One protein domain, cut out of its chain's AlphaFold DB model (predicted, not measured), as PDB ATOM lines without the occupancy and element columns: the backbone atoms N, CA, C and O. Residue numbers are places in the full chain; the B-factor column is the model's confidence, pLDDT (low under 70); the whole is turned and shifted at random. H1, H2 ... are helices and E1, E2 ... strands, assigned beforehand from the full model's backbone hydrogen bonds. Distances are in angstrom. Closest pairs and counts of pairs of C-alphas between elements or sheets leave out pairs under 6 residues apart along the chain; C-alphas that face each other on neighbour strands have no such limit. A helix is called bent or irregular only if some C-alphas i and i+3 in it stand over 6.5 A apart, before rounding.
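What this domain is: This is residues 56 to 263 of the 263 residues of the protein "Histidine-specific methyltransferase SAM-dependent" of Aspergillus parasiticus (strain ATCC 56775 / NRRL 5862 / SRRC 143 / SU-1) (UniProt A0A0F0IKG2). Two lobes follow each other along the longest axis. In one, the strongly twisted sheet E2 E3 E6 has H4 and H5 over one face, H1 and H2 pack on H5, and the small hairpin E4 and E5 lies at the far end; in the other, the sheet E1 E8 E7 has H3 on one face and H6 on the opposite face. The printed part has 208 residues, with six named helices and eight named strands in the order H1 H2 H3 E1 H4 H5 E2 E3 E4 E5 E6 H6 E7 E8; the sheets are antiparallel and the class is mixed. It is only just compact, close to loose, with a radius of gyration of the C-alphas of 19.7 A, and only just elongated, spanning 59 by 39 by 33 A.

How they stand to each other: E2, residues 180 to 189, forms a hairpin with E3, residues 192 to 201, N 185 and O 196 being 2.8 A apart. E3 also pairs with E6, residues 219 to 227, through N 195 and O 225 at 2.9 A. In two layers, helices on one face of a sheet, H4, residues 141 to 148, and H5, residues 154 to 170, have heights of 8.5 A and 9.6 A over it. H5 touches H1, residues 57 to 60, at C-alphas 162 and 60, 4.3 A apart. With residues 154 to 161 alone it touches H2, residues 64 to 75, at a shallow tilt of 18 degrees, opposite ways; C-alphas 154 and 69 are closest, 5.3 A. E4, residues 205 to 207, and E5, residues 212 to 214, are a hairpin with N 205 and O 214 at 3.0 A. E8, residues 255 to 262, is the inner strand between E1, residues 131 to 136, with N 133 and O 258 at 2.9 A, and E7, residues 242 to 249, with N 248 and O 257 at 2.8 A. In three layers, helices on both faces of a sheet, H3, residues 80 to 97, and H6, residues 230 to 239, have heights of 8.7 A and 7.6 A. Every O i to N i+4 pair is within hydrogen-bond range in H2, but 12 of 14 in H3, 3 of 4 in H4, 11 of 13 in H5 and 5 of 6 in H6; H1 is too short for such a pair.

Where its parts are: H1 begins at C-alpha 57 (-1.654, 42.874, 29.364), and E8 ends at C-alpha 262 (-22.397, 23.731, 20.415). E3 is 27.3 A long, E2 25.8 A, H5 24.6 A and H3 24.0 A. H3 is irregular, C-alphas 91 and 94 being 8.1 A apart.

The domain as a whole: The C-alphas farthest apart, those of Asp 102 and Val 204, are 60.6 A apart. The printed part has no cut. The link from H3 to E1 is long, and residue 103 and residues 105 to 129 are under pLDDT 70.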
ATOM      1  N   PRO A  56       1.270  45.087  26.298       91.44
ATOM      2  CA  PRO A  56       0.730  43.750  26.500       91.44
ATOM      3  C   PRO A  56       0.185  43.600  27.919       91.44
ATOM      4  O   PRO A  56       0.876  43.914  28.886       91.44
ATOM      5  N   THR A  57      -1.030  43.068  28.050       87.31
ATOM      6  CA  THR A  57      -1.654  42.874  29.364       87.31
ATOM      7  C   THR A  57      -0.852  41.929  30.251       87.31
ATOM      8  O   THR A  57      -0.856  42.134  31.453       87.31
ATOM      9  N   ALA A  58      -0.124  40.957  29.688       86.75
ATOM     10  CA  ALA A  58       0.737  40.039  30.443       86.75
ATOM     11  C   ALA A  58       1.687  40.772  31.410       86.75
ATOM     12  O   ALA A  58       1.731  40.424  32.584       86.75
ATOM     13  N   LEU A  59       2.310  41.871  30.967       89.50
ATOM     14  CA  LEU A  59       3.216  42.677  31.797       89.50
ATOM     15  C   LEU A  59       2.506  43.382  32.961       89.50
ATOM     16  O   LEU A  59       3.120  43.709  33.968       89.50
ATOM     17  N   ILE A  60       1.203  43.643  32.836       90.56
ATOM     18  CA  ILE A  60       0.397  44.259  33.903       90.56
ATOM     19  C   ILE A  60       0.152  43.251  35.038       90.56
ATOM     20  O   ILE A  60      -0.075  43.656  36.175       90.56
ATOM     21  N   TRP A  61       0.210  41.951  34.732       83.81
ATOM     22  CA  TRP A  61      -0.118  40.841  35.632       83.81
ATOM     23  C   TRP A  61       1.100  40.018  36.072       83.81
ATOM     24  O   TRP A  61       0.927  39.038  36.786       83.81
ATOM     25  N   GLU A  62       2.306  40.371  35.625       80.06
ATOM     26  CA  GLU A  62       3.463  39.466  35.622       80.06
ATOM     27  C   GLU A  62       3.969  39.097  37.025       80.06
ATOM     28  O   GLU A  62       4.327  37.944  37.272       80.06
ATOM     29  N   ASP A  63       4.006  40.057  37.955       82.56
ATOM     30  CA  ASP A  63       4.723  39.898  39.224       82.56
ATOM     31  C   ASP A  63       3.833  39.840  40.481       82.56
ATOM     32  O   ASP A  63       2.630  40.112  40.489       82.56
ATOM     33  N   GLU A  64       4.455  39.495  41.611       83.00
ATOM     34  CA  GLU A  64       3.774  39.427  42.908       83.00
ATOM     35  C   GLU A  64       3.168  40.769  43.345       83.00
ATOM     36  O   GLU A  64       2.198  40.802  44.109       83.00
ATOM     37  N   SER A  65       3.729  41.895  42.892       87.88
ATOM     38  CA  SER A  65       3.187  43.215  43.201       87.88
ATOM     39  C   SER A  65       1.852  43.433  42.491       87.88
ATOM     40  O   SER A  65       0.896  43.861  43.140       87.88
ATOM     41  N   ALA A  66       1.751  43.030  41.222       88.25
ATOM     42  CA  ALA A  66       0.523  43.051  40.444       88.25
ATOM     43  C   ALA A  66      -0.560  42.178  41.088       88.25
ATOM     44  O   ALA A  66      -1.691  42.629  41.263       88.25
ATOM     45  N   HIS A  67      -0.212  40.970  41.537       87.50
ATOM     46  CA  HIS A  67      -1.158  40.095  42.235       87.50
ATOM     47  C   HIS A  67      -1.672  40.688  43.554       87.50
ATOM     48  O   HIS A  67      -2.862  40.571  43.858       87.50
ATOM     49  N   ARG A  68      -0.813  41.346  44.344       90.19
ATOM     50  CA  ARG A  68      -1.245  42.026  45.580       90.19
ATOM     51  C   ARG A  68      -2.188  43.190  45.295       90.19
ATOM     52  O   ARG A  68      -3.215  43.297  45.956       90.19
ATOM     53  N   LEU A  69      -1.856  44.022  44.310       92.38
ATOM     54  CA  LEU A  69      -2.693  45.151  43.899       92.38
ATOM     55  C   LEU A  69      -4.040  44.684  43.350       92.38
ATOM     56  O   LEU A  69      -5.065  45.284  43.658       92.38
ATOM     57  N   TRP A  70      -4.055  43.584  42.593       90.25
ATOM     58  CA  TRP A  70      -5.296  42.975  42.135       90.25
ATOM     59  C   TRP A  70      -6.154  42.531  43.316       90.25
ATOM     60  O   TRP A  70      -7.330  42.882  43.370       90.25
ATOM     61  N   TRP A  71      -5.590  41.813  44.291       89.75
ATOM     62  CA  TRP A  71      -6.348  41.402  45.476       89.75
ATOM     63  C   TRP A  71      -6.910  42.591  46.245       89.75
ATOM     64  O   TRP A  71      -8.077  42.563  46.624       89.75
ATOM     65  N   GLU A  72      -6.112  43.642  46.430       92.50
ATOM     66  CA  GLU A  72      -6.564  44.878  47.060       92.50
ATOM     67  C   GLU A  72      -7.748  45.481  46.289       92.50
ATOM     68  O   GLU A  72      -8.823  45.641  46.867       92.50
ATOM     69  N   ALA A  73      -7.611  45.689  44.974       91.81
ATOM     70  CA  ALA A  73      -8.670  46.225  44.119       91.81
ATOM     71  C   ALA A  73      -9.966  45.399  44.176       91.81
ATOM     72  O   ALA A  73     -11.058  45.957  44.223       91.81
ATOM     73  N   ASN A  74      -9.861  44.068  44.220       89.38
ATOM     74  CA  ASN A  74     -11.020  43.170  44.255       89.38
ATOM     75  C   ASN A  74     -11.779  43.176  45.585       89.38
ATOM     76  O   ASN A  74     -12.913  42.700  45.643       89.38
ATOM     77  N   THR A  75     -11.159  43.673  46.653       89.62
ATOM     78  CA  THR A  75     -11.817  43.813  47.959       89.62
ATOM     79  C   THR A  75     -12.526  45.151  48.138       89.62
ATOM     80  O   THR A  75     -13.282  45.299  49.095       89.62
ATOM     81  N   LEU A  76     -12.309  46.102  47.225       92.31
ATOM     82  CA  LEU A  76     -12.944  47.414  47.261       92.31
ATOM     83  C   LEU A  76     -14.414  47.329  46.838       92.31
ATOM     84  O   LEU A  76     -14.792  46.562  45.949       92.31
ATOM     85  N   ASP A  77     -15.260  48.148  47.464       91.06
ATOM     86  CA  ASP A  77     -16.708  48.119  47.240       91.06
ATOM     87  C   ASP A  77     -17.096  48.548  45.817       91.06
ATOM     88  O   ASP A  77     -18.115  48.086  45.278       91.06
ATOM     89  N   GLU A  78     -16.270  49.403  45.214       91.62
ATOM     90  CA  GLU A  78     -16.374  49.918  43.856       91.62
ATOM     91  C   GLU A  78     -16.173  48.815  42.807       91.62
ATOM     92  O   GLU A  78     -16.807  48.854  41.747       91.62
ATOM     93  N   PHE A  79     -15.351  47.796  43.096       93.31
ATOM     94  CA  PHE A  79     -15.125  46.677  42.182       93.31
ATOM     95  C   PHE A  79     -16.204  45.599  42.329       93.31
ATOM     96  O   PHE A  79     -16.031  44.537  42.925       93.31
ATOM     97  N   TYR A  80     -17.371  45.879  41.753       92.12
ATOM     98  CA  TYR A  80     -18.554  45.034  41.912       92.12
ATOM     99  C   TYR A  80     -18.486  43.688  41.181       92.12
ATOM    100  O   TYR A  80     -19.168  42.762  41.608       92.12
ATOM    101  N   SER A  81     -17.738  43.573  40.080       88.38
ATOM    102  CA  SER A  81     -17.903  42.472  39.116       88.38
ATOM    103  C   SER A  81     -17.718  41.092  39.756       88.38
ATOM    104  O   SER A  81     -18.628  40.268  39.688       88.38
ATOM    105  N   ILE A  82     -16.607  40.878  40.467       86.06
ATOM    106  CA  ILE A  82     -16.340  39.600  41.142       86.06
ATOM    107  C   ILE A  82     -17.332  39.359  42.276       86.06
ATOM    108  O   ILE A  82     -17.896  38.275  42.386       86.06
ATOM    109  N   ARG A  83     -17.619  40.370  43.104       89.00
ATOM    110  CA  ARG A  83     -18.612  40.245  44.182       89.00
ATOM    111  C   ARG A  83     -19.981  39.817  43.642       89.00
ATOM    112  O   ARG A  83     -20.637  38.963  44.241       89.00
ATOM    113  N   ASP A  84     -20.412  40.413  42.538       90.50
ATOM    114  CA  ASP A  84     -21.704  40.143  41.918       90.50
ATOM    115  C   ASP A  84     -21.732  38.738  41.295       90.50
ATOM    116  O   ASP A  84     -22.704  38.017  41.509       90.50
ATOM    117  N   GLU A  85     -20.659  38.298  40.630       87.94
ATOM    118  CA  GLU A  85     -20.520  36.922  40.121       87.94
ATOM    119  C   GLU A  85     -20.566  35.891  41.263       87.94
ATOM    120  O   GLU A  85     -21.353  34.946  41.234       87.94
ATOM    121  N   VAL A  86     -19.827  36.119  42.354       87.81
ATOM    122  CA  VAL A  86     -19.845  35.244  43.540       87.81
ATOM    123  C   VAL A  86     -21.248  35.121  44.136       87.81
ATOM    124  O   VAL A  86     -21.684  34.035  44.528       87.81
ATOM    125  N   ASN A  87     -21.965  36.237  44.243       90.88
ATOM    126  CA  ASN A  87     -23.318  36.252  44.785       90.88
ATOM    127  C   ASN A  87     -24.325  35.594  43.828       90.88
ATOM    128  O   ASN A  87     -25.261  34.938  44.292       90.88
ATOM    129  N   LEU A  88     -24.129  35.731  42.515       90.88
ATOM    130  CA  LEU A  88     -24.903  35.048  41.481       90.88
ATOM    131  C   LEU A  88     -24.732  33.535  41.617       90.88
ATOM    132  O   LEU A  88     -25.730  32.830  41.772       90.88
ATOM    133  N   LEU A  89     -23.488  33.057  41.647       89.94
ATOM    134  CA  LEU A  89     -23.165  31.639  41.774       89.94
ATOM    135  C   LEU A  89     -23.766  31.039  43.043       89.94
ATOM    136  O   LEU A  89     -24.453  30.029  42.967       89.94
ATOM    137  N   LYS A  90     -23.610  31.696  44.200       91.00
ATOM    138  CA  LYS A  90     -24.230  31.244  45.460       91.00
ATOM    139  C   LYS A  90     -25.750  31.171  45.376       91.00
ATOM    140  O   LYS A  90     -26.358  30.247  45.900       91.00
ATOM    141  N   ARG A  91     -26.384  32.155  44.735       93.25
ATOM    142  CA  ARG A  91     -27.843  32.186  44.587       93.25
ATOM    143  C   ARG A  91     -28.347  31.039  43.716       93.25
ATOM    144  O   ARG A  91     -29.409  30.490  43.995       93.25
ATOM    145  N   TRP A  92     -27.616  30.726  42.651       93.81
ATOM    146  CA  TRP A  92     -28.044  29.795  41.611       93.81
ATOM    147  C   TRP A  92     -27.328  28.443  41.669       93.81
ATOM    148  O   TRP A  92     -27.534  27.620  40.782       93.81
ATOM    149  N   GLU A  93     -26.549  28.176  42.721       89.75
ATOM    150  CA  GLU A  93     -25.673  27.002  42.839       89.75
ATOM    151  C   GLU A  93     -26.407  25.687  42.567       89.75
ATOM    152  O   GLU A  93     -25.912  24.837  41.834       89.75
ATOM    153  N   GLN A  94     -27.632  25.539  43.082       92.00
ATOM    154  CA  GLN A  94     -28.423  24.324  42.899       92.00
ATOM    155  C   GLN A  94     -28.920  24.178  41.461       92.00
ATOM    156  O   GLN A  94     -28.944  23.071  40.925       92.00
ATOM    157  N   ASP A  95     -29.327  25.276  40.824       93.50
ATOM    158  CA  ASP A  95     -29.797  25.247  39.441       93.50
ATOM    159  C   ASP A  95     -28.653  25.040  38.458       93.50
ATOM    160  O   ASP A  95     -28.827  24.288  37.500       93.50
ATOM    161  N   ILE A  96     -27.498  25.658  38.714       89.38
ATOM    162  CA  ILE A  96     -26.266  25.464  37.948       89.38
ATOM    163  C   ILE A  96     -25.797  24.014  38.097       89.38
ATOM    164  O   ILE A  96     -25.593  23.344  37.088       89.38
ATOM    165  N   ALA A  97     -25.725  23.487  39.324       87.19
ATOM    166  CA  ALA A  97     -25.317  22.107  39.581       87.19
ATOM    167  C   ALA A  97     -26.208  21.087  38.855       87.19
ATOM    168  O   ALA A  97     -25.698  20.118  38.304       87.19
ATOM    169  N   ARG A  98     -27.524  21.328  38.764       89.50
ATOM    170  CA  ARG A  98     -28.447  20.476  37.984       89.50
ATOM    171  C   ARG A  98     -28.170  20.479  36.478       89.50
ATOM    172  O   ARG A  98     -28.686  19.611  35.783       89.50
ATOM    173  N   GLN A  99     -27.462  21.481  35.954       87.50
ATOM    174  CA  GLN A  99     -27.090  21.526  34.535       87.50
ATOM    175  C   GLN A  99     -25.771  20.809  34.239       87.50
ATOM    176  O   GLN A  99     -25.502  20.522  33.070       87.50
ATOM    177  N   VAL A 100     -24.969  20.529  35.271       80.88
ATOM    178  CA  VAL A 100     -23.726  19.767  35.150       80.88
ATOM    179  C   VAL A 100     -24.086  18.312  34.905       80.88
ATOM    180  O   VAL A 100     -24.732  17.674  35.734       80.88
ATOM    181  N   LEU A 101     -23.701  17.796  33.743       76.56
ATOM    182  CA  LEU A 101     -23.969  16.415  33.373       76.56
ATOM    183  C   LEU A 101     -22.975  15.462  34.035       76.56
ATOM    184  O   LEU A 101     -21.857  15.844  34.397       76.56
ATOM    185  N   ASP A 102     -23.358  14.192  34.128       75.12
ATOM    186  CA  ASP A 102     -22.427  13.140  34.520       75.12
ATOM    187  C   ASP A 102     -21.202  13.149  33.597       75.12
ATOM    188  O   ASP A 102     -21.304  13.370  32.389       75.12
ATOM    189  N   HIS A 103     -20.031  12.914  34.189       69.00
ATOM    190  CA  HIS A 103     -18.733  12.950  33.510       69.00
ATOM    191  C   HIS A 103     -18.295  14.327  32.992       69.00
ATOM    192  O   HIS A 103     -17.338  14.384  32.233       69.00
ATOM    193  N   SER A 104     -18.911  15.436  33.413       71.06
ATOM    194  CA  SER A 104     -18.405  16.778  33.088       71.06
ATOM    195  C   SER A 104     -16.985  17.013  33.614       71.06
ATOM    196  O   SER A 104     -16.647  16.592  34.721       71.06
ATOM    197  N   VAL A 105     -16.176  17.741  32.841       68.19
ATOM    198  CA  VAL A 105     -14.926  18.335  33.320       68.19
ATOM    199  C   VAL A 105     -15.183  19.803  33.612       68.19
ATOM    200  O   VAL A 105     -16.047  20.471  33.047       68.19
ATOM    201  N   LEU A 106     -14.441  20.301  34.574       64.06
ATOM    202  CA  LEU A 106     -14.443  21.693  34.932       64.06
ATOM    203  C   LEU A 106     -13.090  22.266  34.523       64.06
ATOM    204  O   LEU A 106     -12.058  21.739  34.931       64.06
ATOM    205  N   ILE A 107     -13.110  23.329  33.725       63.16
ATOM    206  CA  ILE A 107     -11.909  23.994  33.223       63.16
ATOM    207  C   ILE A 107     -12.022  25.473  33.566       63.16
ATOM    208  O   ILE A 107     -12.764  26.212  32.921       63.16
ATOM    209  N   ASP A 108     -11.264  25.911  34.567       62.88
ATOM    210  CA  ASP A 108     -11.193  27.323  34.918       62.88
ATOM    211  C   ASP A 108     -10.222  28.066  33.988       62.88
ATOM    212  O   ASP A 108      -9.008  27.879  34.032       62.88
ATOM    213  N   LEU A 109     -10.778  28.920  33.129       56.62
ATOM    214  CA  LEU A 109     -10.027  29.814  32.251       56.62
ATOM    215  C   LEU A 109      -9.937  31.199  32.904       56.62
ATOM    216  O   LEU A 109     -10.548  32.151  32.409       56.62
ATOM    217  N   GLY A 110      -9.238  31.297  34.040       57.03
ATOM    218  CA  GLY A 110      -9.055  32.571  34.743       57.03
ATOM    219  C   GLY A 110      -8.748  32.514  36.241       57.03
ATOM    220  O   GLY A 110      -9.166  33.430  36.949       57.03
ATOM    221  N   CYS A 111      -8.024  31.509  36.750       44.88
ATOM    222  CA  CYS A 111      -7.690  31.467  38.176       44.88
ATOM    223  C   CYS A 111      -6.596  32.497  38.535       44.88
ATOM    224  O   CYS A 111      -5.398  32.274  38.354       44.88
ATOM    225  N   GLY A 112      -6.992  33.650  39.070       42.56
ATOM    226  CA  GLY A 112      -6.068  34.512  39.807       42.56
ATOM    227  C   GLY A 112      -5.569  33.786  41.064       42.56
ATOM    228  O   GLY A 112      -6.353  33.571  41.978       42.56
ATOM    229  N   SER A 113      -4.275  33.438  41.090       35.03
ATOM    230  CA  SER A 113      -3.476  32.813  42.170       35.03
ATOM    231  C   SER A 113      -3.994  31.504  42.829       35.03
ATOM    232  O   SER A 113      -5.130  31.439  43.293       35.03
ATOM    233  N   PRO A 114      -3.131  30.484  43.050       34.12
ATOM    234  CA  PRO A 114      -3.484  29.245  43.761       34.12
ATOM    235  C   PRO A 114      -3.638  29.380  45.293       34.12
ATOM    236  O   PRO A 114      -3.925  28.393  45.968       34.12
ATOM    237  N   SER A 115      -3.400  30.555  45.890       31.97
ATOM    238  CA  SER A 115      -3.187  30.682  47.345       31.97
ATOM    239  C   SER A 115      -4.451  30.775  48.216       31.97
ATOM    240  O   SER A 115      -4.345  31.023  49.416       31.97
ATOM    241  N   THR A 116      -5.647  30.562  47.669       33.34
ATOM    242  CA  THR A 116      -6.902  30.510  48.441       33.34
ATOM    243  C   THR A 116      -7.696  29.249  48.119       33.34
ATOM    244  O   THR A 116      -8.803  29.285  47.586       33.34
ATOM    245  N   SER A 117      -7.146  28.111  48.538       31.91
ATOM    246  CA  SER A 117      -7.736  26.763  48.509       31.91
ATOM    247  C   SER A 117      -9.009  26.585  49.363       31.91
ATOM    248  O   SER A 117      -9.203  25.533  49.968       31.91
ATOM    249  N   SER A 118      -9.892  27.583  49.466       27.59
ATOM    250  CA  SER A 118     -11.091  27.475  50.309       27.59
ATOM    251  C   SER A 118     -12.385  28.076  49.759       27.59
ATOM    252  O   SER A 118     -13.402  27.982  50.443       27.59
ATOM    253  N   ARG A 119     -12.426  28.626  48.537       34.53
ATOM    254  CA  ARG A 119     -13.700  28.930  47.851       34.53
ATOM    255  C   ARG A 119     -13.553  28.693  46.352       34.53
ATOM    256  O   ARG A 119     -12.913  29.467  45.662       34.53
ATOM    257  N   ASN A 120     -14.113  27.572  45.916       33.94
ATOM    258  CA  ASN A 120     -14.089  27.064  44.553       33.94
ATOM    259  C   ASN A 120     -14.752  28.028  43.554       33.94
ATOM    260  O   ASN A 120     -15.884  28.450  43.792       33.94
ATOM    261  N   TRP A 121     -14.093  28.291  42.421       42.03
ATOM    262  CA  TRP A 121     -14.637  29.047  41.286       42.03
ATOM    263  C   TRP A 121     -14.545  28.210  40.021       42.03
ATOM    264  O   TRP A 121     -13.552  27.519  39.808       42.03
ATOM    265  N   TYR A 122     -15.614  28.224  39.227       40.59
ATOM    266  CA  TYR A 122     -15.886  27.179  38.255       40.59
ATOM    267  C   TYR A 122     -16.367  27.751  36.918       40.59
ATOM    268  O   TYR A 122     -17.495  28.225  36.819       40.59
ATOM    269  N   ARG A 123     -15.553  27.612  35.866       45.81
ATOM    270  CA  ARG A 123     -16.021  27.590  34.471       45.81
ATOM    271  C   ARG A 123     -16.099  26.129  34.026       45.81
ATOM    272  O   ARG A 123     -15.153  25.361  34.175       45.81
ATOM    273  N   LEU A 124     -17.279  25.697  33.599       43.75
ATOM    274  CA  LEU A 124     -17.565  24.296  33.269       43.75
ATOM    275  C   LEU A 124     -17.350  24.075  31.782       43.75
ATOM    276  O   LEU A 124     -17.831  24.895  31.018       43.75
ATOM    277  N   CYS A 125     -16.669  22.991  31.412       46.81
ATOM    278  CA  CYS A 125     -16.535  22.492  30.043       46.81
ATOM    279  C   CYS A 125     -16.764  20.976  30.068       46.81
ATOM    280  O   CYS A 125     -15.839  20.212  30.344       46.81
ATOM    281  N   ASP A 126     -17.997  20.521  29.839       49.47
ATOM    282  CA  ASP A 126     -18.297  19.084  29.860       49.47
ATOM    283  C   ASP A 126     -17.888  18.359  28.560       49.47
ATOM    284  O   ASP A 126     -17.634  18.981  27.527       49.47
ATOM    285  N   TYR A 127     -17.831  17.019  28.591       50.59
ATOM    286  CA  TYR A 127     -17.532  16.193  27.404       50.59
ATOM    287  C   TYR A 127     -18.591  16.305  26.293       50.59
ATOM    288  O   TYR A 127     -18.375  15.795  25.195       50.59
ATOM    289  N   GLN A 128     -19.728  16.954  26.558       56.41
ATOM    290  CA  GLN A 128     -20.759  17.267  25.571       56.41
ATOM    291  C   GLN A 128     -20.632  18.703  25.029       56.41
ATOM    292  O   GLN A 128     -21.496  19.152  24.278       56.41
ATOM    293  N   GLY A 129     -19.547  19.414  25.362       68.69
ATOM    294  CA  GLY A 129     -19.235  20.735  24.827       68.69
ATOM    295  C   GLY A 129     -20.011  21.879  25.477       68.69
ATOM    296  O   GLY A 129     -20.213  22.905  24.823       68.69
ATOM    297  N   ARG A 130     -20.475  21.731  26.728       79.38
ATOM    298  CA  ARG A 130     -21.149  22.824  27.446       79.38
ATOM    299  C   ARG A 130     -20.173  23.739  28.154       79.38
ATOM    300  O   ARG A 130     -19.372  23.239  28.926       79.38
ATOM    301  N   MET A 131     -20.315  25.052  27.976       83.75
ATOM    302  CA  MET A 131     -19.466  26.068  28.600       83.75
ATOM    303  C   MET A 131     -20.254  26.967  29.563       83.75
ATOM    304  O   MET A 131     -21.231  27.575  29.137       83.75
ATOM    305  N   LEU A 132     -19.829  27.101  30.826       85.25
ATOM    306  CA  LEU A 132     -20.332  28.158  31.723       85.25
ATOM    307  C   LEU A 132     -19.441  29.403  31.613       85.25
ATOM    308  O   LEU A 132     -18.242  29.324  31.880       85.25
ATOM    309  N   LEU A 133     -20.024  30.540  31.234       86.06
ATOM    310  CA  LEU A 133     -19.311  31.791  30.983       86.06
ATOM    311  C   LEU A 133     -19.968  32.968  31.719       86.06
ATOM    312  O   LEU A 133     -21.084  33.356  31.375       86.06
ATOM    313  N   GLY A 134     -19.250  33.545  32.685       87.50
ATOM    314  CA  GLY A 134     -19.621  34.780  33.379       87.50
ATOM    315  C   GLY A 134     -19.175  36.022  32.607       87.50
ATOM    316  O   GLY A 134     -18.021  36.115  32.177       87.50
ATOM    317  N   LEU A 135     -20.092  36.968  32.394       89.81
ATOM    318  CA  LEU A 135     -19.861  38.211  31.659       89.81
ATOM    319  C   LEU A 135     -20.547  39.393  32.333       89.81
ATOM    320  O   LEU A 135     -21.687  39.317  32.793       89.81
ATOM    321  N   ASP A 136     -19.850  40.520  32.337       91.62
ATOM    322  CA  ASP A 136     -20.354  41.775  32.871       91.62
ATOM    323  C   ASP A 136     -21.104  42.563  31.789       91.62
ATOM    324  O   ASP A 136     -20.529  42.908  30.755       91.62
ATOM    325  N   ALA A 137     -22.380  42.855  32.038       93.81
ATOM    326  CA  ALA A 137     -23.254  43.609  31.143       93.81
ATOM    327  C   ALA A 137     -23.604  45.001  31.698       93.81
ATOM    328  O   ALA A 137     -24.686  45.526  31.423       93.81
ATOM    329  N   CYS A 138     -22.744  45.582  32.541       93.62
ATOM    330  CA  CYS A 138     -23.016  46.882  33.147       93.62
ATOM    331  C   CYS A 138     -23.089  47.996  32.101       93.62
ATOM    332  O   CYS A 138     -22.164  48.187  31.320       93.62
ATOM    333  N   ASP A 139     -24.181  48.757  32.133       91.94
ATOM    334  CA  ASP A 139     -24.448  49.864  31.207       91.94
ATOM    335  C   ASP A 139     -24.402  51.241  31.899       91.94
ATOM    336  O   ASP A 139     -24.904  52.236  31.383       91.94
ATOM    337  N   ASP A 140     -23.814  51.300  33.093       93.50
ATOM    338  CA  ASP A 140     -23.645  52.522  33.881       93.50
ATOM    339  C   ASP A 140     -22.184  52.989  33.784       93.50
ATOM    340  O   ASP A 140     -21.278  52.340  34.317       93.50
ATOM    341  N   ASP A 141     -21.954  54.104  33.075       93.00
ATOM    342  CA  ASP A 141     -20.617  54.657  32.838       93.00
ATOM    343  C   ASP A 141     -19.880  54.966  34.141       93.00
ATOM    344  O   ASP A 141     -18.681  54.706  34.231       93.00
ATOM    345  N   GLU A 142     -20.573  55.516  35.142       93.88
ATOM    346  CA  GLU A 142     -19.959  55.939  36.399       93.88
ATOM    347  C   GLU A 142     -19.603  54.727  37.256       93.88
ATOM    348  O   GLU A 142     -18.490  54.645  37.782       93.88
ATOM    349  N   LYS A 143     -20.513  53.753  37.354       94.50
ATOM    350  CA  LYS A 143     -20.256  52.505  38.076       94.50
ATOM    351  C   LYS A 143     -19.072  51.749  37.472       94.50
ATOM    352  O   LYS A 143     -18.223  51.253  38.212       94.50
ATOM    353  N   VAL A 144     -18.996  51.674  36.143       94.88
ATOM    354  CA  VAL A 144     -17.869  51.051  35.435       94.88
ATOM    355  C   VAL A 144     -16.589  51.862  35.609       94.88
ATOM    356  O   VAL A 144     -15.540  51.283  35.874       94.88
ATOM    357  N   TRP A 145     -16.641  53.188  35.497       95.12
ATOM    358  CA  TRP A 145     -15.456  54.025  35.673       95.12
ATOM    359  C   TRP A 145     -14.864  53.848  37.073       95.12
ATOM    360  O   TRP A 145     -13.696  53.494  37.204       95.12
ATOM    361  N   ARG A 146     -15.689  53.968  38.121       94.69
ATOM    362  CA  ARG A 146     -15.255  53.806  39.518       94.69
ATOM    363  C   ARG A 146     -14.668  52.428  39.810       94.69
ATOM    364  O   ARG A 146     -13.761  52.335  40.627       94.69
ATOM    365  N   SER A 147     -15.127  51.367  39.137       94.00
ATOM    366  CA  SER A 147     -14.583  50.026  39.377       94.00
ATOM    367  C   SER A 147     -13.125  49.882  38.923       94.00
ATOM    368  O   SER A 147     -12.408  49.046  39.459       94.00
ATOM    369  N   TYR A 148     -12.679  50.681  37.951       93.44
ATOM    370  CA  TYR A 148     -11.300  50.658  37.438       93.44
ATOM    371  C   TYR A 148     -10.487  51.913  37.801       93.44
ATOM    372  O   TYR A 148      -9.291  51.981  37.524       93.44
ATOM    373  N   ASN A 149     -11.129  52.903  38.420       93.94
ATOM    374  CA  ASN A 149     -10.534  54.131  38.940       93.94
ATOM    375  C   ASN A 149     -10.721  54.158  40.459       93.94
ATOM    376  O   ASN A 149     -11.446  54.988  41.006       93.94
ATOM    377  N   ASP A 150     -10.102  53.173  41.105       92.94
ATOM    378  CA  ASP A 150     -10.292  52.881  42.515       92.94
ATOM    379  C   ASP A 150      -9.598  53.895  43.436       92.94
ATOM    380  O   ASP A 150      -8.612  54.537  43.069       92.94
ATOM    381  N   VAL A 151     -10.111  54.022  44.661       92.69
ATOM    382  CA  VAL A 151      -9.638  55.001  45.656       92.69
ATOM    383  C   VAL A 151      -8.185  54.795  46.094       92.69
ATOM    384  O   VAL A 151      -7.549  55.750  46.539       92.69
ATOM    385  N   ASN A 152      -7.649  53.580  45.944       94.94
ATOM    386  CA  ASN A 152      -6.283  53.228  46.331       94.94
ATOM    387  C   ASN A 152      -5.306  53.244  45.139       94.94
ATOM    388  O   ASN A 152      -4.127  52.898  45.292       94.94
ATOM    389  N   ASP A 153      -5.778  53.674  43.962       95.12
ATOM    390  CA  ASP A 153      -5.032  53.729  42.703       95.12
ATOM    391  C   ASP A 153      -4.425  52.366  42.303       95.12
ATOM    392  O   ASP A 153      -3.421  52.302  41.589       95.12
ATOM    393  N   CYS A 154      -5.006  51.258  42.772       95.19
ATOM    394  CA  CYS A 154      -4.502  49.905  42.562       95.19
ATOM    395  C   CYS A 154      -4.359  49.586  41.073       95.19
ATOM    396  O   CYS A 154      -3.280  49.178  40.635       95.19
ATOM    397  N   TRP A 155      -5.399  49.847  40.275       94.19
ATOM    398  CA  TRP A 155      -5.390  49.565  38.836       94.19
ATOM    399  C   TRP A 155      -4.295  50.329  38.093       94.19
ATOM    400  O   TRP A 155      -3.550  49.760  37.293       94.19
ATOM    401  N   HIS A 156      -4.149  51.624  38.371       95.69
ATOM    402  CA  HIS A 156      -3.123  52.425  37.717       95.69
ATOM    403  C   HIS A 156      -1.717  52.061  38.199       95.69
ATOM    404  O   HIS A 156      -0.778  52.082  37.405       95.69
ATOM    405  N   ARG A 157      -1.536  51.696  39.474       96.00
ATOM    406  CA  ARG A 157      -0.250  51.201  39.995       96.00
ATOM    407  C   ARG A 157       0.180  49.912  39.297       96.00
ATOM    408  O   ARG A 157       1.350  49.807  38.944       96.00
ATOM    409  N   MET A 158      -0.750  49.000  39.006       95.00
ATOM    410  CA  MET A 158      -0.464  47.796  38.210       95.00
ATOM    411  C   MET A 158      -0.002  48.143  36.794       95.00
ATOM    412  O   MET A 158       0.986  47.606  36.301       95.00
ATOM    413  N   ILE A 159      -0.674  49.095  36.146       96.12
ATOM    414  CA  ILE A 159      -0.302  49.549  34.800       96.12
ATOM    415  C   ILE A 159       1.090  50.189  34.795       96.12
ATOM    416  O   ILE A 159       1.908  49.875  33.930       96.12
ATOM    417  N   ARG A 160       1.383  51.062  35.769       97.06
ATOM    418  CA  ARG A 160       2.716  51.667  35.919       97.06
ATOM    419  C   ARG A 160       3.782  50.598  36.147       97.06
ATOM    420  O   ARG A 160       4.858  50.708  35.570       97.06
ATOM    421  N   ASN A 161       3.474  49.553  36.914       95.81
ATOM    422  CA  ASN A 161       4.378  48.422  37.095       95.81
ATOM    423  C   ASN A 161       4.688  47.715  35.765       95.81
ATOM    424  O   ASN A 161       5.855  47.560  35.419       95.81
ATOM    425  N   GLY A 162       3.668  47.393  34.962       95.38
ATOM    426  CA  GLY A 162       3.876  46.787  33.640       95.38
ATOM    427  C   GLY A 162       4.681  47.669  32.676       95.38
ATOM    428  O   GLY A 162       5.507  47.174  31.908       95.38
ATOM    429  N   LEU A 163       4.509  48.993  32.745       97.19
ATOM    430  CA  LEU A 163       5.335  49.941  31.990       97.19
ATOM    431  C   LEU A 163       6.799  49.926  32.461       97.19
ATOM    432  O   LEU A 163       7.700  49.924  31.624       97.19
ATOM    433  N   VAL A 164       7.058  49.836  33.769       96.56
ATOM    434  CA  VAL A 164       8.420  49.668  34.308       96.56
ATOM    435  C   VAL A 164       9.036  48.343  33.850       96.56
ATOM    436  O   VAL A 164      10.173  48.338  33.378       96.56
ATOM    437  N   LEU A 165       8.294  47.236  33.919       94.88
ATOM    438  CA  LEU A 165       8.761  45.917  33.475       94.88
ATOM    439  C   LEU A 165       9.116  45.906  31.985       94.88
ATOM    440  O   LEU A 165      10.117  45.309  31.584       94.88
ATOM    441  N   SER A 166       8.389  46.669  31.167       96.06
ATOM    442  CA  SER A 166       8.703  46.795  29.744       96.06
ATOM    443  C   SER A 166      10.108  47.359  29.468       96.06
ATOM    444  O   SER A 166      10.703  46.999  28.453       96.06
ATOM    445  N   ASN A 167      10.679  48.184  30.363       97.00
ATOM    446  CA  ASN A 167      12.068  48.642  30.235       97.00
ATOM    447  C   ASN A 167      13.043  47.461  30.291       97.00
ATOM    448  O   ASN A 167      13.982  47.387  29.497       97.00
ATOM    449  N   LYS A 168      12.803  46.522  31.217       94.25
ATOM    450  CA  LYS A 168      13.620  45.316  31.390       94.25
ATOM    451  C   LYS A 168      13.499  44.406  30.167       94.25
ATOM    452  O   LYS A 168      14.522  44.064  29.583       94.25
ATOM    453  N   VAL A 169      12.275  44.101  29.733       93.62
ATOM    454  CA  VAL A 169      12.012  43.202  28.589       93.62
ATOM    455  C   VAL A 169      12.587  43.758  27.277       93.62
ATOM    456  O   VAL A 169      13.132  43.025  26.445       93.62
ATOM    457  N   LEU A 170      12.505  45.076  27.077       94.94
ATOM    458  CA  LEU A 170      13.082  45.734  25.904       94.94
ATOM    459  C   LEU A 170      14.589  45.988  26.033       94.94
ATOM    460  O   LEU A 170      15.239  46.208  25.014       94.94
ATOM    461  N   GLY A 171      15.151  45.915  27.241       95.31
ATOM    462  CA  GLY A 171      16.567  46.163  27.518       95.31
ATOM    463  C   GLY A 171      16.964  47.643  27.482       95.31
ATOM    464  O   GLY A 171      18.148  47.950  27.352       95.31
ATOM    465  N   HIS A 172      15.998  48.560  27.578       96.19
ATOM    466  CA  HIS A 172      16.216  50.004  27.481       96.19
ATOM    467  C   HIS A 172      15.287  50.773  28.427       96.19
ATOM    468  O   HIS A 172      14.097  50.480  28.513       96.19
ATOM    469  N   GLU A 173      15.817  51.796  29.099       96.50
ATOM    470  CA  GLU A 173      15.044  52.704  29.956       96.50
ATOM    471  C   GLU A 173      14.301  53.745  29.097       96.50
ATOM    472  O   GLU A 173      14.783  54.857  28.880       96.50
ATOM    473  N   TRP A 174      13.143  53.362  28.556       97.06
ATOM    474  CA  TRP A 174      12.309  54.228  27.714       97.06
ATOM    475  C   TRP A 174      11.134  54.843  28.481       97.06
ATOM    476  O   TRP A 174      10.719  55.961  28.182       97.06
ATOM    477  N   TYR A 175      10.600  54.123  29.470       98.00
ATOM    478  CA  TYR A 175       9.526  54.580  30.341       98.00
ATOM    479  C   TYR A 175      10.092  55.166  31.638       98.00
ATOM    480  O   TYR A 175      10.792  54.475  32.381       98.00
ATOM    481  N   ARG A 176       9.734  56.420  31.929       97.94
ATOM    482  CA  ARG A 176      10.000  57.118  33.193       97.94
ATOM    483  C   ARG A 176       8.675  57.647  33.749       97.94
ATOM    484  O   ARG A 176       8.016  58.395  33.029       97.94
ATOM    485  N   PRO A 177       8.237  57.281  34.966       97.44
ATOM    486  CA  PRO A 177       6.898  57.618  35.462       97.44
ATOM    487  C   PRO A 177       6.525  59.103  35.370       97.44
ATOM    488  O   PRO A 177       5.379  59.427  35.087       97.44
ATOM    489  N   GLU A 178       7.484  60.006  35.560       97.75
ATOM    490  CA  GLU A 178       7.300  61.456  35.497       97.75
ATOM    491  C   GLU A 178       6.914  61.992  34.110       97.75
ATOM    492  O   GLU A 178       6.465  63.135  34.000       97.75
ATOM    493  N   ASP A 179       7.083  61.198  33.055       98.38
ATOM    494  CA  ASP A 179       6.761  61.582  31.683       98.38
ATOM    495  C   ASP A 179       5.339  61.176  31.266       98.38
ATOM    496  O   ASP A 179       4.889  61.546  30.176       98.38
ATOM    497  N   TRP A 180       4.613  60.458  32.133       98.50
ATOM    498  CA  TRP A 180       3.331  59.843  31.803       98.50
ATOM    499  C   TRP A 180       2.272  60.059  32.882       98.50
ATOM    500  O   TRP A 180       2.541  60.008  34.078       98.50
ATOM    501  N   GLU A 181       1.027  60.181  32.446       97.88
ATOM    502  CA  GLU A 181      -0.150  60.019  33.295       97.88
ATOM    503  C   GLU A 181      -0.889  58.732  32.910       97.88
ATOM    504  O   GLU A 181      -0.967  58.383  31.733       97.88
ATOM    505  N   VAL A 182      -1.419  58.003  33.895       97.62
ATOM    506  CA  VAL A 182      -2.259  56.819  33.655       97.62
ATOM    507  C   VAL A 182      -3.696  57.184  33.981       97.62
ATOM    508  O   VAL A 182      -3.965  57.679  35.074       97.62
ATOM    509  N   ILE A 183      -4.600  56.973  33.025       95.81
ATOM    510  CA  ILE A 183      -5.993  57.414  33.121       95.81
ATOM    511  C   ILE A 183      -6.932  56.308  32.647       95.81
ATOM    512  O   ILE A 183      -6.691  55.671  31.620       95.81
ATOM    513  N   GLY A 184      -8.032  56.124  33.376       94.75
ATOM    514  CA  GLY A 184      -9.173  55.312  32.963       94.75
ATOM    515  C   GLY A 184     -10.211  56.138  32.201       94.75
ATOM    516  O   GLY A 184     -10.590  57.230  32.628       94.75
ATOM    517  N   VAL A 185     -10.682  55.618  31.070       91.12
ATOM    518  CA  VAL A 185     -11.628  56.293  30.180       91.12
ATOM    519  C   VAL A 185     -12.745  55.336  29.779       91.12
ATOM    520  O   VAL A 185     -12.502  54.304  29.145       91.12
ATOM    521  N   CYS A 186     -13.983  55.712  30.095       92.94
ATOM    522  CA  CYS A 186     -15.168  55.045  29.567       92.94
ATOM    523  C   CYS A 186     -15.473  55.559  28.155       92.94
ATOM    524  O   CYS A 186     -15.533  56.761  27.913       92.94
ATOM    525  N   HIS A 187     -15.678  54.636  27.221       89.62
ATOM    526  CA  HIS A 187     -16.104  54.919  25.857       89.62
ATOM    527  C   HIS A 187     -17.325  54.074  25.517       89.62
ATOM    528  O   HIS A 187     -17.350  52.870  25.782       89.62
ATOM    529  N   ARG A 188     -18.304  54.672  24.838       87.88
ATOM    530  CA  ARG A 188     -19.440  53.943  24.268       87.88
ATOM    531  C   ARG A 188     -19.183  53.651  22.795       87.88
ATOM    532  O   ARG A 188     -19.317  54.521  21.937       87.88
ATOM    533  N   ARG A 189     -18.833  52.403  22.494       84.00
ATOM    534  CA  ARG A 189     -18.818  51.860  21.131       84.00
ATOM    535  C   ARG A 189     -20.228  51.393  20.797       84.00
ATOM    536  O   ARG A 189     -20.499  50.200  20.840       84.00
ATOM    537  N   SER A 190     -21.113  52.364  20.557       76.38
ATOM    538  CA  SER A 190     -22.569  52.179  20.536       76.38
ATOM    539  C   SER A 190     -23.008  50.826  19.938       76.38
ATOM    540  O   SER A 190     -22.698  50.560  18.772       76.38
ATOM    541  N   PRO A 191     -23.718  49.978  20.708       83.12
ATOM    542  CA  PRO A 191     -24.231  50.238  22.060       83.12
ATOM    543  C   PRO A 191     -23.252  49.902  23.207       83.12
ATOM    544  O   PRO A 191     -23.525  50.275  24.342       83.12
ATOM    545  N   THR A 192     -22.127  49.231  22.947       91.81
ATOM    546  CA  THR A 192     -21.273  48.632  23.984       91.81
ATOM    547  C   THR A 192     -20.534  49.678  24.825       91.81
ATOM    548  O   THR A 192     -19.746  50.471  24.296       91.81
ATOM    549  N   LEU A 193     -20.708  49.639  26.149       93.50
ATOM    550  CA  LEU A 193     -19.850  50.371  27.079       93.50
ATOM    551  C   LEU A 193     -18.499  49.657  27.207       93.50
ATOM    552  O   LEU A 193     -18.415  48.436  27.343       93.50
ATOM    553  N   THR A 194     -17.423  50.428  27.148       93.19
ATOM    554  CA  THR A 194     -16.055  49.943  27.307       93.19
ATOM    555  C   THR A 194     -15.317  50.821  28.297       93.19
ATOM    556  O   THR A 194     -15.436  52.042  28.234       93.19
ATOM    557  N   HIS A 195     -14.538  50.220  29.187       94.44
ATOM    558  CA  HIS A 195     -13.522  50.941  29.949       94.44
ATOM    559  C   HIS A 195     -12.158  50.634  29.356       94.44
ATOM    560  O   HIS A 195     -11.875  49.494  28.987       94.44
ATOM    561  N   ARG A 196     -11.315  51.649  29.245       93.00
ATOM    562  CA  ARG A 196      -9.935  51.516  28.805       93.00
ATOM    563  C   ARG A 196      -9.038  52.258  29.774       93.00
ATOM    564  O   ARG A 196      -9.331  53.408  30.085       93.00
ATOM    565  N   CYS A 197      -7.899  51.673  30.128       95.19
ATOM    566  CA  CYS A 197      -6.800  52.466  30.667       95.19
ATOM    567  C   CYS A 197      -5.803  52.826  29.565       95.19
ATOM    568  O   CYS A 197      -5.516  52.031  28.661       95.19
ATOM    569  N   VAL A 198      -5.293  54.049  29.652       96.50
ATOM    570  CA  VAL A 198      -4.241  54.566  28.782       96.50
ATOM    571  C   VAL A 198      -3.114  55.154  29.617       96.50
ATOM    572  O   VAL A 198      -3.361  55.752  30.663       96.50
ATOM    573  N   ALA A 199      -1.883  55.004  29.137       98.00
ATOM    574  CA  ALA A 199      -0.763  55.832  29.562       98.00
ATOM    575  C   ALA A 199      -0.578  56.945  28.530       98.00
ATOM    576  O   ALA A 199      -0.313  56.661  27.361       98.00
ATOM    577  N   ARG A 200      -0.743  58.198  28.945       98.25
ATOM    578  CA  ARG A 200      -0.627  59.375  28.082       98.25
ATOM    579  C   ARG A 200       0.668  60.113  28.379       98.25
ATOM    580  O   ARG A 200       0.965  60.396  29.538       98.25
ATOM    581  N   ALA A 201       1.430  60.429  27.340       98.50
ATOM    582  CA  ALA A 201       2.645  61.216  27.486       98.50
ATOM    583  C   ALA A 201       2.279  62.657  27.881       98.50
ATOM    584  O   ALA A 201       1.523  63.319  27.170       98.50
ATOM    585  N   ILE A 202       2.816  63.170  28.991       98.38
ATOM    586  CA  ILE A 202       2.583  64.568  29.417       98.38
ATOM    587  C   ILE A 202       3.643  65.530  28.870       98.38
ATOM    588  O   ILE A 202       3.503  66.750  28.952       98.38
ATOM    589  N   ARG A 203       4.716  64.982  28.295       97.81
ATOM    590  CA  ARG A 203       5.793  65.706  27.619       97.81
ATOM    591  C   ARG A 203       6.339  64.865  26.464       97.81
ATOM    592  O   ARG A 203       5.879  63.754  26.233       97.81
ATOM    593  N   VAL A 204       7.311  65.398  25.727       98.19
ATOM    594  CA  VAL A 204       7.988  64.633  24.670       98.19
ATOM    595  C   VAL A 204       8.781  63.481  25.293       98.19
ATOM    596  O   VAL A 204       9.623  63.731  26.153       98.19
ATOM    597  N   VAL A 205       8.560  62.251  24.822       98.19
ATOM    598  CA  VAL A 205       9.322  61.055  25.228       98.19
ATOM    599  C   VAL A 205      10.114  60.530  24.040       98.19
ATOM    600  O   VAL A 205       9.577  60.418  22.937       98.19
ATOM    601  N   ARG A 206      11.398  60.219  24.249       97.31
ATOM    602  CA  ARG A 206      12.297  59.703  23.208       97.31
ATOM    603  C   ARG A 206      13.152  58.561  23.733       97.31
ATOM    604  O   ARG A 206      13.740  58.676  24.804       97.31
ATOM    605  N   CYS A 207      13.276  57.504  22.940       97.25
ATOM    606  CA  CYS A 207      14.239  56.432  23.159       97.25
ATOM    607  C   CYS A 207      14.841  56.029  21.809       97.25
ATOM    608  O   CYS A 207      14.248  55.246  21.069       97.25
ATOM    609  N   GLU A 208      16.012  56.588  21.482       95.62
ATOM    610  CA  GLU A 208      16.697  56.353  20.200       95.62
ATOM    611  C   GLU A 208      17.008  54.869  19.935       95.62
ATOM    612  O   GLU A 208      16.729  54.418  18.826       95.62
ATOM    613  N   PRO A 209      17.491  54.064  20.911       96.38
ATOM    614  CA  PRO A 209      17.752  52.641  20.671       96.38
ATOM    615  C   PRO A 209      16.518  51.832  20.250       96.38
ATOM    616  O   PRO A 209      16.656  50.790  19.614       96.38
ATOM    617  N   LEU A 210      15.322  52.303  20.612       95.69
ATOM    618  CA  LEU A 210      14.047  51.672  20.274       95.69
ATOM    619  C   LEU A 210      13.312  52.364  19.117       95.69
ATOM    620  O   LEU A 210      12.211  51.931  18.782       95.69
ATOM    621  N   ASP A 211      13.883  53.430  18.544       95.19
ATOM    622  CA  ASP A 211      13.216  54.318  17.579       95.19
ATOM    623  C   ASP A 211      11.820  54.769  18.065       95.19
ATOM    624  O   ASP A 211      10.825  54.787  17.338       95.19
ATOM    625  N   LEU A 212      11.723  55.078  19.365       95.81
ATOM    626  CA  LEU A 212      10.483  55.514  20.000       95.81
ATOM    627  C   LEU A 212      10.451  57.027  20.158       95.81
ATOM    628  O   LEU A 212      11.351  57.632  20.746       95.81
ATOM    629  N   HIS A 213       9.342  57.612  19.720       96.62
ATOM    630  CA  HIS A 213       8.997  59.005  19.941       96.62
ATOM    631  C   HIS A 213       7.522  59.112  20.322       96.62
ATOM    632  O   HIS A 213       6.674  58.513  19.657       96.62
ATOM    633  N   PHE A 214       7.241  59.907  21.354       97.94
ATOM    634  CA  PHE A 214       5.896  60.336  21.712       97.94
ATOM    635  C   PHE A 214       5.837  61.857  21.827       97.94
ATOM    636  O   PHE A 214       6.679  62.471  22.488       97.94
ATOM    637  N   ALA A 215       4.844  62.468  21.191       98.12
ATOM    638  CA  ALA A 215       4.456  63.846  21.446       98.12
ATOM    639  C   ALA A 215       3.559  63.934  22.699       98.12
ATOM    640  O   ALA A 215       2.894  62.955  23.049       98.12
ATOM    641  N   PRO A 216       3.494  65.101  23.371       98.38
ATOM    642  CA  PRO A 216       2.547  65.301  24.461       98.38
ATOM    643  C   PRO A 216       1.115  65.009  23.995       98.38
ATOM    644  O   PRO A 216       0.693  65.481  22.939       98.38
ATOM    645  N   GLY A 217       0.373  64.242  24.788       97.75
ATOM    646  CA  GLY A 217      -0.990  63.814  24.489       97.75
ATOM    647  C   GLY A 217      -1.102  62.473  23.760       97.75
ATOM    648  O   GLY A 217      -2.201  61.928  23.709       97.75
ATOM    649  N   GLU A 218      -0.011  61.911  23.230       97.38
ATOM    650  CA  GLU A 218      -0.052  60.579  22.618       97.38
ATOM    651  C   GLU A 218      -0.216  59.478  23.672       97.38
ATOM    652  O   GLU A 218       0.323  59.555  24.779       97.38
ATOM    653  N   GLU A 219      -0.979  58.443  23.317       97.19
ATOM    654  CA  GLU A 219      -1.449  57.419  24.250       97.19
ATOM    655  C   GLU A 219      -0.939  56.021  23.895       97.19
ATOM    656  O   GLU A 219      -0.882  55.613  22.730       97.19
ATOM    657  N   ILE A 220      -0.645  55.251  24.939       97.25
ATOM    658  CA  ILE A 220      -0.479  53.803  24.896       97.25
ATOM    659  C   ILE A 220      -1.723  53.190  25.529       97.25
ATOM    660  O   ILE A 220      -2.047  53.481  26.679       97.25
ATOM    661  N   VAL A 221      -2.404  52.312  24.800       95.69
ATOM    662  CA  VAL A 221      -3.520  51.538  25.343       95.69
ATOM    663  C   VAL A 221      -2.974  50.353  26.131       95.69
ATOM    664  O   VAL A 221      -2.147  49.601  25.625       95.69
ATOM    665  N   THR A 222      -3.433  50.159  27.362       94.50
ATOM    666  CA  THR A 222      -2.901  49.092  28.227       94.50
ATOM    667  C   THR A 222      -3.868  47.919  28.326       94.50
ATOM    668  O   THR A 222      -3.475  46.760  28.249       94.50
ATOM    669  N   ASN A 223      -5.159  48.210  28.443       90.62
ATOM    670  CA  ASN A 223      -6.211  47.218  28.633       90.62
ATOM    671  C   ASN A 223      -7.559  47.813  28.214       90.62
ATOM    672  O   ASN A 223      -7.761  49.028  28.255       90.62
ATOM    673  N   GLU A 224      -8.490  46.948  27.820       90.25
ATOM    674  CA  GLU A 224      -9.852  47.333  27.455       90.25
ATOM    675  C   GLU A 224     -10.826  46.273  27.980       90.25
ATOM    676  O   GLU A 224     -10.650  45.080  27.734       90.25
ATOM    677  N   TRP A 225     -11.841  46.713  28.719       90.56
ATOM    678  CA  TRP A 225     -12.888  45.864  29.275       90.56
ATOM    679  C   TRP A 225     -14.215  46.218  28.633       90.56
ATOM    680  O   TRP A 225     -14.678  47.355  28.723       90.56
ATOM    681  N   TYR A 226     -14.836  45.230  28.005       92.62
ATOM    682  CA  TYR A 226     -16.112  45.381  27.324       92.62
ATOM    683  C   TYR A 226     -17.256  44.965  28.238       92.62
ATOM    684  O   TYR A 226     -17.144  43.976  28.963       92.62
ATOM    685  N   LYS A 227     -18.352  45.718  28.177       92.75
ATOM    686  CA  LYS A 227     -19.581  45.454  28.917       92.75
ATOM    687  C   LYS A 227     -20.687  45.138  27.921       92.75
ATOM    688  O   LYS A 227     -21.400  46.021  27.450       92.75
ATOM    689  N   TYR A 228     -20.744  43.876  27.508       90.94
ATOM    690  CA  TYR A 228     -21.678  43.431  26.479       90.94
ATOM    691  C   TYR A 228     -23.045  43.146  27.084       90.94
ATOM    692  O   TYR A 228     -23.169  42.370  28.029       90.94
ATOM    693  N   SER A 229     -24.094  43.711  26.491       92.69
ATOM    694  CA  SER A 229     -25.460  43.353  26.856       92.69
ATOM    695  C   SER A 229     -25.772  41.890  26.501       92.69
ATOM    696  O   SER A 229     -25.176  41.326  25.573       92.69
ATOM    697  N   PRO A 230     -26.786  41.271  27.139       93.31
ATOM    698  CA  PRO A 230     -27.221  39.922  26.775       93.31
ATOM    699  C   PRO A 230     -27.594  39.771  25.295       93.31
ATOM    700  O   PRO A 230     -27.333  38.733  24.690       93.31
ATOM    701  N   ASN A 231     -28.153  40.821  24.685       94.06
ATOM    702  CA  ASN A 231     -28.512  40.820  23.267       94.06
ATOM    703  C   ASN A 231     -27.281  40.821  22.352       94.06
ATOM    704  O   ASN A 231     -27.309  40.205  21.286       94.06
ATOM    705  N   GLU A 232     -26.210  41.519  22.735       93.25
ATOM    706  CA  GLU A 232     -24.938  41.480  22.009       93.25
ATOM    707  C   GLU A 232     -24.277  40.114  22.149       93.25
ATOM    708  O   GLU A 232     -23.853  39.540  21.145       93.25
ATOM    709  N   MET A 233     -24.253  39.558  23.362       92.94
ATOM    710  CA  MET A 233     -23.659  38.246  23.600       92.94
ATOM    711  C   MET A 233     -24.391  37.132  22.859       92.94
ATOM    712  O   MET A 233     -23.736  36.300  22.239       92.94
ATOM    713  N   GLN A 234     -25.726  37.164  22.796       93.81
ATOM    714  CA  GLN A 234     -26.497  36.188  22.023       93.81
ATOM    715  C   GLN A 234     -26.080  36.147  20.542       93.81
ATOM    716  O   GLN A 234     -26.009  35.072  19.946       93.81
ATOM    717  N   LYS A 235     -25.776  37.309  19.946       92.88
ATOM    718  CA  LYS A 235     -25.275  37.394  18.565       92.88
ATOM    719  C   LYS A 235     -23.855  36.847  18.447       92.88
ATOM    720  O   LYS A 235     -23.571  36.133  17.492       92.88
ATOM    721  N   GLN A 236     -22.983  37.167  19.406       91.31
ATOM    722  CA  GLN A 236     -21.606  36.665  19.426       91.31
ATOM    723  C   GLN A 236     -21.567  35.141  19.553       91.31
ATOM    724  O   GLN A 236     -20.861  34.500  18.782       91.31
ATOM    725  N   PHE A 237     -22.379  34.561  20.444       90.50
ATOM    726  CA  PHE A 237     -22.508  33.110  20.593       90.50
ATOM    727  C   PHE A 237     -22.943  32.456  19.281       90.50
ATOM    728  O   PHE A 237     -22.250  31.571  18.780       90.50
ATOM    729  N   GLY A 238     -24.018  32.956  18.659       90.88
ATOM    730  CA  GLY A 238     -24.485  32.434  17.373       90.88
ATOM    731  C   GLY A 238     -23.438  32.551  16.259       90.88
ATOM    732  O   GLY A 238     -23.305  31.641  15.445       90.88
ATOM    733  N   GLY A 239     -22.643  33.626  16.255       89.56
ATOM    734  CA  GLY A 239     -21.566  33.844  15.285       89.56
ATOM    735  C   GLY A 239     -20.419  32.831  15.364       89.56
ATOM    736  O   GLY A 239     -19.704  32.658  14.380       89.56
ATOM    737  N   VAL A 240     -20.261  32.143  16.499       87.88
ATOM    738  CA  VAL A 240     -19.243  31.098  16.706       87.88
ATOM    739  C   VAL A 240     -19.843  29.695  16.854       87.88
ATOM    740  O   VAL A 240     -19.150  28.775  17.277       87.88
ATOM    741  N   GLY A 241     -21.123  29.514  16.505       87.44
ATOM    742  CA  GLY A 241     -21.796  28.212  16.584       87.44
ATOM    743  C   GLY A 241     -22.118  27.760  18.011       87.44
ATOM    744  O   GLY A 241     -22.217  26.563  18.262       87.44
ATOM    745  N   LEU A 242     -22.270  28.700  18.949       88.31
ATOM    746  CA  LEU A 242     -22.698  28.427  20.319       88.31
ATOM    747  C   LEU A 242     -24.151  28.861  20.540       88.31
ATOM    748  O   LEU A 242     -24.567  29.960  20.169       88.31
ATOM    749  N   SER A 243     -24.909  28.008  21.216       92.06
ATOM    750  CA  SER A 243     -26.273  28.259  21.664       92.06
ATOM    751  C   SER A 243     -26.305  28.507  23.168       92.06
ATOM    752  O   SER A 243     -25.780  27.714  23.945       92.06
ATOM    753  N   ASN A 244     -26.965  29.585  23.587       93.56
ATOM    754  CA  ASN A 244     -27.279  29.859  24.989       93.56
ATOM    755  C   ASN A 244     -28.440  28.962  25.448       93.56
ATOM    756  O   ASN A 244     -29.589  29.194  25.073       93.56
ATOM    757  N   ILE A 245     -28.135  27.930  26.234       93.19
ATOM    758  CA  ILE A 245     -29.117  26.977  26.771       93.19
ATOM    759  C   ILE A 245     -29.832  27.573  27.983       93.19
ATOM    760  O   ILE A 245     -31.030  27.359  28.190       93.19
ATOM    761  N   ARG A 246     -29.084  28.280  28.830       94.44
ATOM    762  CA  ARG A 246     -29.592  28.857  30.070       94.44
ATOM    763  C   ARG A 246     -28.737  30.043  30.474       94.44
ATOM    764  O   ARG A 246     -27.535  30.044  30.255       94.44
ATOM    765  N   GLN A 247     -29.355  31.013  31.133       94.94
ATOM    766  CA  GLN A 247     -28.651  32.153  31.699       94.94
ATOM    767  C   GLN A 247     -29.166  32.478  33.097       94.94
ATOM    768  O   GLN A 247     -30.354  32.306  33.388       94.94
ATOM    769  N   TRP A 248     -28.283  33.003  33.934       95.44
ATOM    770  CA  TRP A 248     -28.584  33.454  35.284       95.44
ATOM    771  C   TRP A 248     -28.082  34.875  35.482       95.44
ATOM    772  O   TRP A 248     -27.128  35.307  34.846       95.44
ATOM    773  N   LYS A 249     -28.740  35.606  36.381       94.50
ATOM    774  CA  LYS A 249     -28.295  36.925  36.829       94.50
ATOM    775  C   LYS A 249     -28.728  37.183  38.259       94.50
ATOM    776  O   LYS A 249     -29.675  36.559  38.757       94.50
ATOM    777  N   LEU A 250     -28.096  38.155  38.900       89.19
ATOM    778  CA  LEU A 250     -28.662  38.762  40.098       89.19
ATOM    779  C   LEU A 250     -29.710  39.814  39.723       89.19
ATOM    780  O   LEU A 250     -29.523  40.550  38.759       89.19
ATOM    781  N   PRO A 251     -30.793  39.961  40.507       86.31
ATOM    782  CA  PRO A 251     -31.697  41.100  40.351       86.31
ATOM    783  C   PRO A 251     -31.001  42.455  40.560       86.31
ATOM    784  O   PRO A 251     -31.403  43.442  39.958       86.31
ATOM    785  N   SER A 252     -29.971  42.492  41.411       84.62
ATOM    786  CA  SER A 252     -29.266  43.703  41.848       84.62
ATOM    787  C   SER A 252     -27.954  43.985  41.108       84.62
ATOM    788  O   SER A 252     -27.346  45.026  41.346       84.62
ATOM    789  N   GLY A 253     -27.484  43.058  40.271       87.06
ATOM    790  CA  GLY A 253     -26.154  43.100  39.660       87.06
ATOM    791  C   GLY A 253     -26.221  43.041  38.132       87.06
ATOM    792  O   GLY A 253     -27.178  42.488  37.586       87.06
ATOM    793  N   PRO A 254     -25.224  43.596  37.427       92.75
ATOM    794  CA  PRO A 254     -25.186  43.597  35.970       92.75
ATOM    795  C   PRO A 254     -24.501  42.356  35.374       92.75
ATOM    796  O   PRO A 254     -24.436  42.235  34.155       92.75
ATOM    797  N   VAL A 255     -23.976  41.452  36.206       92.19
ATOM    798  CA  VAL A 255     -23.271  40.241  35.767       92.19
ATOM    799  C   VAL A 255     -24.262  39.135  35.399       92.19
ATOM    800  O   VAL A 255     -25.275  38.937  36.083       92.19
ATOM    801  N   TYR A 256     -23.951  38.424  34.317       93.19
ATOM    802  CA  TYR A 256     -24.689  37.275  33.809       93.19
ATOM    803  C   TYR A 256     -23.774  36.063  33.699       93.19
ATOM    804  O   TYR A 256     -22.677  36.181  33.165       93.19
ATOM    805  N   ASP A 257     -24.292  34.897  34.073       92.31
ATOM    806  CA  ASP A 257     -23.680  33.616  33.731       92.31
ATOM    807  C   ASP A 257     -24.486  32.952  32.623       92.31
ATOM    808  O   ASP A 257     -25.711  32.842  32.720       92.31
ATOM    809  N   TYR A 258     -23.800  32.480  31.587       91.62
ATOM    810  CA  TYR A 258     -24.384  31.786  30.443       91.62
ATOM    811  C   TYR A 258     -23.912  30.340  30.404       91.62
ATOM    812  O   TYR A 258     -22.713  30.084  30.406       91.62
ATOM    813  N   LEU A 259     -24.847  29.401  30.302       91.75
ATOM    814  CA  LEU A 259     -24.570  28.027  29.917       91.75
ATOM    815  C   LEU A 259     -24.739  27.897  28.408       91.75
ATOM    816  O   LEU A 259     -25.850  27.978  27.880       91.75
ATOM    817  N   LEU A 260     -23.629  27.679  27.727       89.38
ATOM    818  CA  LEU A 260     -23.544  27.549  26.283       89.38
ATOM    819  C   LEU A 260     -23.369  26.084  25.893       89.38
ATOM    820  O   LEU A 260     -22.844  25.307  26.681       89.38
ATOM    821  N   ALA A 261     -23.753  25.718  24.676       87.94
ATOM    822  CA  ALA A 261     -23.345  24.474  24.027       87.94
ATOM    823  C   ALA A 261     -23.137  24.695  22.534       87.94
ATOM    824  O   ALA A 261     -23.611  25.690  21.986       87.94
ATOM    825  N   LEU A 262     -22.468  23.756  21.874       84.88
ATOM    826  CA  LEU A 262     -22.397  23.731  20.415       84.88
ATOM    827  C   LEU A 262     -23.810  23.604  19.818       84.88
ATOM    828  O   LEU A 262     -24.624  22.817  20.307       84.88
ATOM    829  N   ALA A 263     -24.092  24.445  18.824       78.25
ATOM    830  CA  ALA A 263     -25.356  24.495  18.091       78.25
ATOM    831  C   ALA A 263     -25.502  23.342  17.088       78.25
ATOM    832  O   ALA A 263     -24.469  22.882  16.548       78.25
TER     833      ALA A 263